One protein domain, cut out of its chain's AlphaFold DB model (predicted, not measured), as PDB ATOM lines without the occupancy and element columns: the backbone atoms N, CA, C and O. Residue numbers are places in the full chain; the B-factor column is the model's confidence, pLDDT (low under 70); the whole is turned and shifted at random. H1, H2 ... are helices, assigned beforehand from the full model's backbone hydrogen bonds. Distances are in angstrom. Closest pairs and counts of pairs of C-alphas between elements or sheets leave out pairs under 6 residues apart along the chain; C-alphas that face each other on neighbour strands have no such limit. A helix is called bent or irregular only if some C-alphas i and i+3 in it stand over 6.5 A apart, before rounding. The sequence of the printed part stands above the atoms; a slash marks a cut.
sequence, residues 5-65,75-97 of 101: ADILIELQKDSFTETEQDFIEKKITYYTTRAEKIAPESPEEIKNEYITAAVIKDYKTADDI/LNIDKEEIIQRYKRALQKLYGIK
ATOM      1  N   ALA A   5      -2.585 -46.620  30.993       84.88
ATOM      2  CA  ALA A   5      -1.493 -47.267  30.263       84.88
ATOM      3  C   ALA A   5      -1.770 -47.360  28.751       84.88
ATOM      4  O   ALA A   5      -0.868 -47.143  27.947       84.88
ATOM      5  N   ASP A   6      -3.021 -47.598  28.353       86.88
ATOM      6  CA  ASP A   6      -3.402 -47.621  26.934       86.88
ATOM      7  C   ASP A   6      -3.231 -46.236  26.291       86.88
ATOM      8  O   ASP A   6      -2.742 -46.107  25.169       86.88
ATOM      9  N   ILE A   7      -3.575 -45.177  27.034       85.62
ATOM     10  CA  ILE A   7      -3.373 -43.788  26.601       85.62
ATOM     11  C   ILE A   7      -1.880 -43.445  26.518       85.62
ATOM     12  O   ILE A   7      -1.468 -42.714  25.621       85.62
ATOM     13  N   LEU A   8      -1.059 -43.983  27.419       86.75
ATOM     14  CA  LEU A   8       0.392 -43.798  27.424       86.75
ATOM     15  C   LEU A   8       1.050 -44.381  26.166       86.75
ATOM     16  O   LEU A   8       1.858 -43.702  25.530       86.75
ATOM     17  N   ILE A   9       0.639 -45.594  25.777       85.25
ATOM     18  CA  ILE A   9       1.079 -46.263  24.543       85.25
ATOM     19  C   ILE A   9       0.695 -45.426  23.317       85.25
ATOM     20  O   ILE A   9       1.526 -45.170  22.449       85.25
ATOM     21  N   GLU A  10      -0.552 -44.957  23.262       84.25
ATOM     22  CA  GLU A  10      -1.060 -44.133  22.158       84.25
ATOM     23  C   GLU A  10      -0.356 -42.775  22.044       84.25
ATOM     24  O   GLU A  10      -0.150 -42.266  20.944       84.25
ATOM     25  N   LEU A  11       0.035 -42.186  23.174       81.88
ATOM     26  CA  LEU A  11       0.778 -40.928  23.211       81.88
ATOM     27  C   LEU A  11       2.287 -41.103  22.998       81.88
ATOM     28  O   LEU A  11       2.988 -40.090  22.947       81.88
ATOM     29  N   GLN A  12       2.776 -42.343  22.871       83.50
ATOM     30  CA  GLN A  12       4.199 -42.677  22.745       83.50
ATOM     31  C   GLN A  12       5.055 -42.028  23.847       83.50
ATOM     32  O   GLN A  12       6.140 -41.511  23.583       83.50
ATOM     33  N   LYS A  13       4.546 -42.007  25.085       78.50
ATOM     34  CA  LYS A  13       5.279 -41.492  26.253       78.50
ATOM     35  C   LYS A  13       5.844 -42.646  27.073       78.50
ATOM     36  O   LYS A  13       5.240 -43.709  27.133       78.50
ATOM     37  N   ASP A  14       6.955 -42.400  27.758       78.88
ATOM     38  CA  ASP A  14       7.561 -43.383  28.663       78.88
ATOM     39  C   ASP A  14       6.854 -43.428  30.031       78.88
ATOM     40  O   ASP A  14       6.754 -44.484  30.656       78.88
ATOM     41  N   SER A  15       6.349 -42.285  30.510       83.00
ATOM     42  CA  SER A  15       5.645 -42.153  31.792       83.00
ATOM     43  C   SER A  15       4.712 -40.934  31.820       83.00
ATOM     44  O   SER A  15       4.877 -39.979  31.051       83.00
ATOM     45  N   PHE A  16       3.727 -40.966  32.722       83.12
ATOM     46  CA  PHE A  16       2.975 -39.785  33.147       83.12
ATOM     47  C   PHE A  16       3.507 -39.288  34.488       83.12
ATOM     48  O   PHE A  16       3.900 -40.075  35.349       83.12
ATOM     49  N   THR A  17       3.479 -37.974  34.682       87.50
ATOM     50  CA  THR A  17       3.521 -37.391  36.027       87.50
ATOM     51  C   THR A  17       2.237 -37.736  36.788       87.50
ATOM     52  O   THR A  17       1.203 -38.001  36.177       87.50
ATOM     53  N   GLU A  18       2.275 -37.690  38.122       84.69
ATOM     54  CA  GLU A  18       1.105 -37.956  38.979       84.69
ATOM     55  C   GLU A  18      -0.108 -37.094  38.578       84.69
ATOM     56  O   GLU A  18      -1.214 -37.599  38.419       84.69
ATOM     57  N   THR A  19       0.117 -35.812  38.276       85.00
ATOM     58  CA  THR A  19      -0.925 -34.882  37.814       85.00
ATOM     59  C   THR A  19      -1.520 -35.267  36.456       85.00
ATOM     60  O   THR A  19      -2.728 -35.145  36.247       85.00
ATOM     61  N   GLU A  20      -0.689 -35.710  35.510       83.25
ATOM     62  CA  GLU A  20      -1.155 -36.162  34.193       83.25
ATOM     63  C   GLU A  20      -1.936 -37.469  34.306       83.25
ATOM     64  O   GLU A  20      -2.967 -37.625  33.653       83.25
ATOM     65  N   GLN A  21      -1.472 -38.384  35.156       85.06
ATOM     66  CA  GLN A  21      -2.152 -39.642  35.420       85.06
ATOM     67  C   GLN A  21      -3.538 -39.391  36.027       85.06
ATOM     68  O   GLN A  21      -4.536 -39.861  35.479       85.06
ATOM     69  N   ASP A  22      -3.622 -38.553  37.061       86.94
ATOM     70  CA  ASP A  22      -4.881 -38.122  37.674       86.94
ATOM     71  C   ASP A  22      -5.842 -37.488  36.658       86.94
ATOM     72  O   ASP A  22      -7.057 -37.719  36.680       86.94
ATOM     73  N   PHE A  23      -5.314 -36.650  35.762       87.62
ATOM     74  CA  PHE A  23      -6.101 -36.029  34.702       87.62
ATOM     75  C   PHE A  23      -6.658 -37.077  33.734       87.62
ATOM     76  O   PHE A  23      -7.852 -37.053  33.418       87.62
ATOM     77  N   ILE A  24      -5.815 -38.005  33.281       87.81
ATOM     78  CA  ILE A  24      -6.188 -39.056  32.333       87.81
ATOM     79  C   ILE A  24      -7.239 -39.977  32.944       87.81
ATOM     80  O   ILE A  24      -8.263 -40.218  32.309       87.81
ATOM     81  N   GLU A  25      -7.059 -40.422  34.183       90.56
ATOM     82  CA  GLU A  25      -8.015 -41.295  34.870       90.56
ATOM     83  C   GLU A  25      -9.389 -40.624  35.047       90.56
ATOM     84  O   GLU A  25     -10.436 -41.223  34.756       90.56
ATOM     85  N   LYS A  26      -9.409 -39.335  35.418       90.00
ATOM     86  CA  LYS A  26     -10.649 -38.540  35.481       90.00
ATOM     87  C   LYS A  26     -11.325 -38.434  34.117       90.00
ATOM     88  O   LYS A  26     -12.551 -38.544  34.023       90.00
ATOM     89  N   LYS A  27     -10.551 -38.226  33.047       90.00
ATOM     90  CA  LYS A  27     -11.081 -38.101  31.682       90.00
ATOM     91  C   LYS A  27     -11.578 -39.429  31.125       90.00
ATOM     92  O   LYS A  27     -12.643 -39.433  30.511       90.00
ATOM     93  N   ILE A  28     -10.886 -40.535  31.384       91.81
ATOM     94  CA  ILE A  28     -11.351 -41.884  31.041       91.81
ATOM     95  C   ILE A  28     -12.715 -42.119  31.685       91.81
ATOM     96  O   ILE A  28     -13.676 -42.399  30.978       91.81
ATOM     97  N   THR A  29     -12.837 -41.902  32.997       91.44
ATOM     98  CA  THR A  29     -14.106 -42.092  33.718       91.44
ATOM     99  C   THR A  29     -15.225 -41.233  33.123       91.44
ATOM    100  O   THR A  29     -16.305 -41.733  32.804       91.44
ATOM    101  N   TYR A  30     -14.950 -39.946  32.893       91.62
ATOM    102  CA  TYR A  30     -15.904 -39.013  32.296       91.62
ATOM    103  C   TYR A  30     -16.385 -39.462  30.907       91.62
ATOM    104  O   TYR A  30     -17.590 -39.458  30.632       91.62
ATOM    105  N   TYR A  31     -15.461 -39.846  30.023       90.12
ATOM    106  CA  TYR A  31     -15.798 -40.248  28.660       90.12
ATOM    107  C   TYR A  31     -16.445 -41.631  28.597       90.12
ATOM    108  O   TYR A  31     -17.324 -41.821  27.757       90.12
ATOM    109  N   THR A  32     -16.121 -42.540  29.517       90.94
ATOM    110  CA  THR A  32     -16.820 -43.822  29.688       90.94
ATOM    111  C   THR A  32     -18.285 -43.597  30.043       90.94
ATOM    112  O   THR A  32     -19.165 -44.016  29.292       90.94
ATOM    113  N   THR A  33     -18.572 -42.830  31.103       90.88
ATOM    114  CA  THR A  33     -19.956 -42.508  31.493       90.88
ATOM    115  C   THR A  33     -20.710 -41.804  30.363       90.88
ATOM    116  O   THR A  33     -21.893 -42.053  30.117       90.88
ATOM    117  N   ARG A  34     -20.030 -40.915  29.632       87.62
ATOM    118  CA  ARG A  34     -20.619 -40.220  28.486       87.62
ATOM    119  C   ARG A  34     -20.929 -41.172  27.327       87.62
ATOM    120  O   ARG A  34     -22.003 -41.050  26.740       87.62
ATOM    121  N   ALA A  35     -20.035 -42.104  27.008       86.62
ATOM    122  CA  ALA A  35     -20.232 -43.098  25.954       86.62
ATOM    123  C   ALA A  35     -21.406 -44.029  26.278       86.62
ATOM    124  O   ALA A  35     -22.274 -44.241  25.432       86.62
ATOM    125  N   GLU A  36     -21.488 -44.505  27.521       88.25
ATOM    126  CA  GLU A  36     -22.601 -45.325  28.014       88.25
ATOM    127  C   GLU A  36     -23.938 -44.584  27.951       88.25
ATOM    128  O   GLU A  36     -24.950 -45.166  27.569       88.25
ATOM    129  N   LYS A  37     -23.950 -43.280  28.253       87.00
ATOM    130  CA  LYS A  37     -25.161 -42.456  28.165       87.00
ATOM    131  C   LYS A  37     -25.614 -42.205  26.725       87.00
ATOM    132  O   LYS A  37     -26.813 -42.165  26.454       87.00
ATOM    133  N   ILE A  38     -24.677 -41.957  25.811       84.00
ATOM    134  CA  ILE A  38     -24.987 -41.584  24.422       84.00
ATOM    135  C   ILE A  38     -25.370 -42.813  23.595       84.00
ATOM    136  O   ILE A  38     -26.304 -42.744  22.789       84.00
ATOM    137  N   ALA A  39     -24.644 -43.915  23.787       83.88
ATOM    138  CA  ALA A  39     -24.768 -45.120  22.986       83.88
ATOM    139  C   ALA A  39     -24.531 -46.383  23.846       83.88
ATOM    140  O   ALA A  39     -23.507 -47.058  23.706       83.88
ATOM    141  N   PRO A  40     -25.481 -46.731  24.738       82.44
ATOM    142  CA  PRO A  40     -25.335 -47.864  25.657       82.44
ATOM    143  C   PRO A  40     -25.164 -49.199  24.926       82.44
ATOM    144  O   PRO A  40     -24.396 -50.044  25.375       82.44
ATOM    145  N   GLU A  41     -25.805 -49.359  23.768       86.19
ATOM    146  CA  GLU A  41     -25.771 -50.576  22.944       86.19
ATOM    147  C   GLU A  41     -24.543 -50.663  22.026       86.19
ATOM    148  O   GLU A  41     -24.372 -51.650  21.317       86.19
ATOM    149  N   SER A  42     -23.676 -49.640  22.005       84.00
ATOM    150  CA  SER A  42     -22.468 -49.700  21.177       84.00
ATOM    151  C   SER A  42     -21.498 -50.775  21.674       84.00
ATOM    152  O   SER A  42     -21.318 -50.900  22.893       84.00
ATOM    153  N   PRO A  43     -20.819 -51.489  20.754       87.88
ATOM    154  CA  PRO A  43     -19.727 -52.391  21.094       87.88
ATOM    155  C   PRO A  43     -18.678 -51.706  21.969       87.88
ATOM    156  O   PRO A  43     -18.386 -50.518  21.793       87.88
ATOM    157  N   GLU A  44     -18.088 -52.466  22.891       86.69
ATOM    158  CA  GLU A  44     -17.070 -51.945  23.806       86.69
ATOM    159  C   GLU A  44     -15.869 -51.368  23.043       86.69
ATOM    160  O   GLU A  44     -15.376 -50.308  23.403       86.69
ATOM    161  N   GLU A  45     -15.475 -51.978  21.923       87.12
ATOM    162  CA  GLU A  45     -14.406 -51.482  21.043       87.12
ATOM    163  C   GLU A  45     -14.668 -50.062  20.517       87.12
ATOM    164  O   GLU A  45     -13.769 -49.224  20.513       87.12
ATOM    165  N   ILE A  46     -15.910 -49.750  20.136       86.81
ATOM    166  CA  ILE A  46     -16.285 -48.431  19.601       86.81
ATOM    167  C   ILE A  46     -16.339 -47.389  20.720       86.81
ATOM    168  O   ILE A  46     -15.927 -46.242  20.530       86.81
ATOM    169  N   LYS A  47     -16.808 -47.788  21.907       88.06
ATOM    170  CA  LYS A  47     -16.754 -46.933  23.100       88.06
ATOM    171  C   LYS A  47     -15.305 -46.640  23.485       88.06
ATOM    172  O   LYS A  47     -14.973 -45.485  23.719       88.06
ATOM    173  N   ASN A  48     -14.447 -47.656  23.479       89.62
ATOM    174  CA  ASN A  48     -13.019 -47.549  23.757       89.62
ATOM    175  C   ASN A  48     -12.328 -46.611  22.752       89.62
ATOM    176  O   ASN A  48     -11.646 -45.679  23.166       89.62
ATOM    177  N   GLU A  49     -12.586 -46.756  21.448       88.75
ATOM    178  CA  GLU A  49     -12.048 -45.852  20.417       88.75
ATOM    179  C   GLU A  49     -12.462 -44.388  20.661       88.75
ATOM    180  O   GLU A  49     -11.641 -43.472  20.549       88.75
ATOM    181  N   TYR A  50     -13.722 -44.159  21.046       89.75
ATOM    182  CA  TYR A  50     -14.213 -42.834  21.428       89.75
ATOM    183  C   TYR A  50     -13.513 -42.285  22.676       89.75
ATOM    184  O   TYR A  50     -13.069 -41.136  22.657       89.75
ATOM    185  N   ILE A  51     -13.400 -43.089  23.736       90.25
ATOM    186  CA  ILE A  51     -12.768 -42.693  24.998       90.25
ATOM    187  C   ILE A  51     -11.310 -42.301  24.743       90.25
ATOM    188  O   ILE A  51     -10.919 -41.191  25.102       90.25
ATOM    189  N   THR A  52     -10.535 -43.136  24.043       90.00
ATOM    190  CA  THR A  52      -9.139 -42.837  23.685       90.00
ATOM    191  C   THR A  52      -9.018 -41.534  22.919       90.00
ATOM    192  O   THR A  52      -8.264 -40.645  23.313       90.00
ATOM    193  N   ALA A  53      -9.784 -41.382  21.836       87.00
ATOM    194  CA  ALA A  53      -9.688 -40.198  20.993       87.00
ATOM    195  C   ALA A  53     -10.078 -38.918  21.752       87.00
ATOM    196  O   ALA A  53      -9.489 -37.861  21.529       87.00
ATOM    197  N   ALA A  54     -11.050 -39.004  22.662       87.12
ATOM    198  CA  ALA A  54     -11.499 -37.880  23.473       87.12
ATOM    199  C   ALA A  54     -10.480 -37.488  24.554       87.12
ATOM    200  O   ALA A  54     -10.211 -36.301  24.735       87.12
ATOM    201  N   VAL A  55      -9.884 -38.473  25.234       89.00
ATOM    202  CA  VAL A  55      -8.836 -38.253  26.240       89.00
ATOM    203  C   VAL A  55      -7.590 -37.652  25.590       89.00
ATOM    204  O   VAL A  55      -7.097 -36.642  26.077       89.00
ATOM    205  N   ILE A  56      -7.124 -38.203  24.463       87.38
ATOM    206  CA  ILE A  56      -5.957 -37.682  23.729       87.38
ATOM    207  C   ILE A  56      -6.207 -36.253  23.253       87.38
ATOM    208  O   ILE A  56      -5.340 -35.394  23.404       87.38
ATOM    209  N   LYS A  57      -7.402 -35.980  22.709       86.06
ATOM    210  CA  LYS A  57      -7.793 -34.627  22.313       86.06
ATOM    211  C   LYS A  57      -7.717 -33.678  23.499       86.06
ATOM    212  O   LYS A  57      -7.061 -32.649  23.386       86.06
ATOM    213  N   ASP A  58      -8.364 -33.994  24.615       83.88
ATOM    214  CA  ASP A  58      -8.366 -33.113  25.784       83.88
ATOM    215  C   ASP A  58      -6.967 -32.946  26.382       83.88
ATOM    216  O   ASP A  58      -6.621 -31.843  26.781       83.88
ATOM    217  N   TYR A  59      -6.151 -33.998  26.395       83.06
ATOM    218  CA  TYR A  59      -4.771 -33.949  26.869       83.06
ATOM    219  C   TYR A  59      -3.910 -33.020  25.999       83.06
ATOM    220  O   TYR A  59      -3.313 -32.077  26.504       83.06
ATOM    221  N   LYS A  60      -3.927 -33.205  24.673       78.00
ATOM    222  CA  LYS A  60      -3.150 -32.388  23.724       78.00
ATOM    223  C   LYS A  60      -3.700 -30.976  23.513       78.00
ATOM    224  O   LYS A  60      -2.969 -30.117  23.040       78.00
ATOM    225  N   THR A  61      -4.977 -30.727  23.815       68.50
ATOM    226  CA  THR A  61      -5.573 -29.377  23.743       68.50
ATOM    227  C   THR A  61      -5.546 -28.629  25.075       68.50
ATOM    228  O   THR A  61      -5.701 -27.410  25.067       68.50
ATOM    229  N   ALA A  62      -5.321 -29.310  26.205       60.19
ATOM    230  CA  ALA A  62      -5.113 -28.666  27.502       60.19
ATOM    231  C   ALA A  62      -3.780 -27.895  27.570       60.19
ATOM    232  O   ALA A  62      -3.741 -26.842  28.204       60.19
ATOM    233  N   ASP A  63      -2.740 -28.353  26.863       52.38
ATOM    234  CA  ASP A  63      -1.431 -27.676  26.785       52.38
ATOM    235  C   ASP A  63      -1.481 -26.295  26.084       52.38
ATOM    236  O   ASP A  63      -0.565 -25.488  26.228       52.38
ATOM    237  N   ASP A  64      -2.562 -25.961  25.368       46.78
ATOM    238  CA  ASP A  64      -2.699 -24.704  24.609       46.78
ATOM    239  C   ASP A  64      -3.436 -23.566  25.322       46.78
ATOM    240  O   ASP A  64      -3.674 -22.514  24.724       46.78
ATOM    241  N   ILE A  65      -3.782 -23.705  26.604       44.34
ATOM    242  CA  ILE A  65      -4.366 -22.573  27.352       44.34
ATOM    243  C   ILE A  65      -3.289 -21.536  27.752       44.34
ATOM    244  O   ILE A  65      -3.608 -20.461  28.257       44.34
ATOM    245  N   LEU A  75       0.350 -23.048  12.220       43.16
ATOM    246  CA  LEU A  75      -0.451 -24.198  11.802       43.16
ATOM    247  C   LEU A  75       0.053 -25.434  12.561       43.16
ATOM    248  O   LEU A  75       1.032 -26.068  12.181       43.16
ATOM    249  N   ASN A  76      -0.612 -25.734  13.675       51.19
ATOM    250  CA  ASN A  76      -0.455 -26.959  14.450       51.19
ATOM    251  C   ASN A  76      -1.050 -28.134  13.657       51.19
ATOM    252  O   ASN A  76      -2.220 -28.476  13.826       51.19
ATOM    253  N   ILE A  77      -0.252 -28.716  12.763       50.38
ATOM    254  CA  ILE A  77      -0.653 -29.816  11.870       50.38
ATOM    255  C   ILE A  77      -1.106 -31.061  12.667       50.38
ATOM    256  O   ILE A  77      -2.045 -31.733  12.246       50.38
ATOM    257  N   ASP A  78      -0.578 -31.282  13.878       61.44
ATOM    258  CA  ASP A  78      -0.936 -32.433  14.731       61.44
ATOM    259  C   ASP A  78      -2.350 -32.347  15.344       61.44
ATOM    260  O   ASP A  78      -2.987 -33.362  15.636       61.44
ATOM    261  N   LYS A  79      -2.894 -31.136  15.530       65.31
ATOM    262  CA  LYS A  79      -4.216 -30.950  16.162       65.31
ATOM    263  C   LYS A  79      -5.353 -31.363  15.250       65.31
ATOM    264  O   LYS A  79      -6.348 -31.911  15.723       65.31
ATOM    265  N   GLU A  80      -5.223 -31.079  13.958       71.00
ATOM    266  CA  GLU A  80      -6.272 -31.396  12.996       71.00
ATOM    267  C   GLU A  80      -6.458 -32.913  12.917       71.00
ATOM    268  O   GLU A  80      -7.588 -33.385  12.986       71.00
ATOM    269  N   GLU A  81      -5.376 -33.697  12.901       77.25
ATOM    270  CA  GLU A  81      -5.461 -35.160  12.898       77.25
ATOM    271  C   GLU A  81      -6.154 -35.708  14.155       77.25
ATOM    272  O   GLU A  81      -7.065 -36.533  14.047       77.25
ATOM    273  N   ILE A  82      -5.811 -35.193  15.339       79.62
ATOM    274  CA  ILE A  82      -6.452 -35.584  16.606       79.62
ATOM    275  C   ILE A  82      -7.945 -35.227  16.599       79.62
ATOM    276  O   ILE A  82      -8.795 -36.030  16.997       79.62
ATOM    277  N   ILE A  83      -8.293 -34.038  16.102       78.25
ATOM    278  CA  ILE A  83      -9.683 -33.592  15.968       78.25
ATOM    279  C   ILE A  83     -10.438 -34.476  14.966       78.25
ATOM    280  O   ILE A  83     -11.586 -34.844  15.225       78.25
ATOM    281  N   GLN A  84      -9.823 -34.846  13.843       79.94
ATOM    282  CA  GLN A  84     -10.419 -35.735  12.845       79.94
ATOM    283  C   GLN A  84     -10.588 -37.161  13.385       79.94
ATOM    284  O   GLN A  84     -11.647 -37.760  13.185       79.94
ATOM    285  N   ARG A  85      -9.611 -37.688  14.137       82.94
ATOM    286  CA  ARG A  85      -9.707 -38.978  14.841       82.94
ATOM    287  C   ARG A  85     -10.876 -38.972  15.823       82.94
ATOM    288  O   ARG A  85     -11.718 -39.867  15.771       82.94
ATOM    289  N   TYR A  86     -10.999 -37.925  16.638       83.75
ATOM    290  CA  TYR A  86     -12.135 -37.750  17.546       83.75
ATOM    291  C   TYR A  86     -13.472 -37.663  16.799       83.75
ATOM    292  O   TYR A  86     -14.430 -38.334  17.179       83.75
ATOM    293  N   LYS A  87     -13.549 -36.888  15.708       81.25
ATOM    294  CA  LYS A  87     -14.761 -36.792  14.877       81.25
ATOM    295  C   LYS A  87     -15.168 -38.151  14.312       81.25
ATOM    296  O   LYS A  87     -16.347 -38.479  14.368       81.25
ATOM    297  N   ARG A  88     -14.221 -38.952  13.810       84.31
ATOM    298  CA  ARG A  88     -14.487 -40.307  13.291       84.31
ATOM    299  C   ARG A  88     -14.963 -41.255  14.386       84.31
ATOM    300  O   ARG A  88     -15.956 -41.947  14.188       84.31
ATOM    301  N   ALA A  89     -14.310 -41.253  15.546       85.12
ATOM    302  CA  ALA A  89     -14.714 -42.087  16.676       85.12
ATOM    303  C   ALA A  89     -16.118 -41.707  17.181       85.12
ATOM    304  O   ALA A  89     -16.962 -42.565  17.426       85.12
ATOM    305  N   LEU A  90     -16.410 -40.405  17.235       83.88
ATOM    306  CA  LEU A  90     -17.737 -39.893  17.553       83.88
ATOM    307  C   LEU A  90     -18.762 -40.299  16.482       83.88
ATOM    308  O   LEU A  90     -19.833 -40.785  16.819       83.88
ATOM    309  N   GLN A  91     -18.435 -40.182  15.195       83.25
ATOM    310  CA  GLN A  91     -19.298 -40.653  14.109       83.25
ATOM    311  C   GLN A  91     -19.567 -42.154  14.178       83.25
ATOM    312  O   GLN A  91     -20.685 -42.548  13.890       83.25
ATOM    313  N   LYS A  92     -18.607 -42.992  14.581       83.25
ATOM    314  CA  LYS A  92     -18.841 -44.429  14.802       83.25
ATOM    315  C   LYS A  92     -19.778 -44.668  15.984       83.25
ATOM    316  O   LYS A  92     -20.735 -45.427  15.857       83.25
ATOM    317  N   LEU A  93     -19.557 -43.960  17.093       81.81
ATOM    318  CA  LEU A  93     -20.399 -44.037  18.291       81.81
ATOM    319  C   LEU A  93     -21.852 -43.609  18.007       81.81
ATOM    320  O   LEU A  93     -22.794 -44.238  18.482       81.81
ATOM    321  N   TYR A  94     -22.048 -42.556  17.206       75.69
ATOM    322  CA  TYR A  94     -23.376 -42.086  16.788       75.69
ATOM    323  C   TYR A  94     -23.940 -42.849  15.582       75.69
ATOM    324  O   TYR A  94     -25.153 -42.974  15.456       75.69
ATOM    325  N   GLY A  95     -23.091 -43.357  14.692       63.97
ATOM    326  CA  GLY A  95     -23.456 -44.012  13.433       63.97
ATOM    327  C   GLY A  95     -24.177 -45.339  13.636       63.97
ATOM    328  O   GLY A  95     -24.998 -45.716  12.805       63.97
ATOM    329  N   ILE A  96     -23.989 -45.977  14.795       55.09
ATOM    330  CA  ILE A  96     -24.794 -47.126  15.232       55.09
ATOM    331  C   ILE A  96     -26.281 -46.752  15.390       55.09
ATOM    332  O   ILE A  96     -27.140 -47.610  15.222       55.09
ATOM    333  N   LYS A  97     -26.637 -45.474  15.615       49.56
ATOM    334  CA  LYS A  97     -28.050 -45.044  15.583       49.56
ATOM    335  C   LYS A  97     -28.646 -44.952  14.174       49.56
ATOM    336  O   LYS A  97     -29.866 -44.907  14.069       49.56
TER     337      LYS A  97
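Overview. This is residues 5 to 65 and 75 to 97 of the 101 residues of an uncharacterized protein of Thermoplasmatales archaeon (UniProt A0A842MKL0). Three long helices are stacked in the order H2, H3, H4, with H3 in the middle running opposite ways to the other two and crossing H2 more steeply than H4; H2 and H4 come near each other toward their last residues. A short helix, H1, lies crosswise to H3 and meets it at residues 52 to 56. The printed part has 84 residues with four named helices, H1, H2, H3 and H4 in that order along the chain, and no named strand; its class is all helix. The whole is compact, with a radius of gyration of the C-alphas of 13.0 A, and the C-alphas span 36 by 30 by 22 A along their three main axes.

Along the chain. The printed part begins with H1, residues 5 to 10, whose C-alpha 5 is at (-1.493, -47.267, 30.263). After a short link of 7 residues comes H2, residues 18 to 38, which measures 30.1 A from first to last C-alpha; C-alpha 18 is at (1.105, -37.956, 38.979). A tight link of 5 residues leads to H3, residues 44 to 65, the longest helix by residues, with 22 residues and 32.2 A from first to last C-alpha. H3 is neither bent nor irregular, but only just: C-alphas 62 and 65 are 6.1 A apart. Beyond the cut, H4 takes up residues 77 to 95 and measures 26.9 A; its C-alpha 95 is at (-23.456, -44.012, 13.433).

Arrangement. H3 is the hub and touches the three other helices. H1 and H3 only just touch, with 3 pairs of C-alphas within 8 A; the closest C-alphas are those of Ile 7 and Thr 52, 6.5 A apart. H3 touches H1 with residues 52 to 56 alone, and the lines of the two helices are about perpendicular, at 74 degrees. H2 and H3 touch with 17 pairs of C-alphas within 8 A, and their closest C-alphas, those of Tyr 31 and Ile 51, are 5.3 A apart. These two helices stand at a steep tilt of 47 degrees and run opposite ways. H3 and H4 touch with 20 such pairs, the closest C-alphas being those of Tyr 50 and Ala 89 at 4.8 A. They run opposite ways at a shallow tilt of 33 degrees, only just short of steep. The helix packing is mostly crossed, but only just: of the three touching pairs, 1 is at a shallow tilt. H2 and H4 are close but not clearly touching: their closest C-alphas, those of Ala 35 and Leu 93, are 7.7 A apart, while the centres are 17.3 A apart. H1 and H2 are also close but not clearly touching, with the C-alphas of Ile 7 and Ile 24 closest at 7.9 A. H1 and H4 are apart. In H1 and H2 every O i to N i+4 pair is within hydrogen-bond range; in H3 it is 15 of 18 and in H4 14 of 15.

Size, cuts and confidence. The two C-alphas farthest apart are those of Thr 17 and Lys 97, at 38.4 A. Residues 66 to 74 are not printed, and C-alphas 65 and 75 are 16.1 A apart across this cut, which lies in the link from H3 to H4. Of the links that are printed whole, none is long. The mean pLDDT of the printed part is 80.6. Confidence is low, under 70, in 13 residues: 61 to 65, 75 to 79 and 95 to 97.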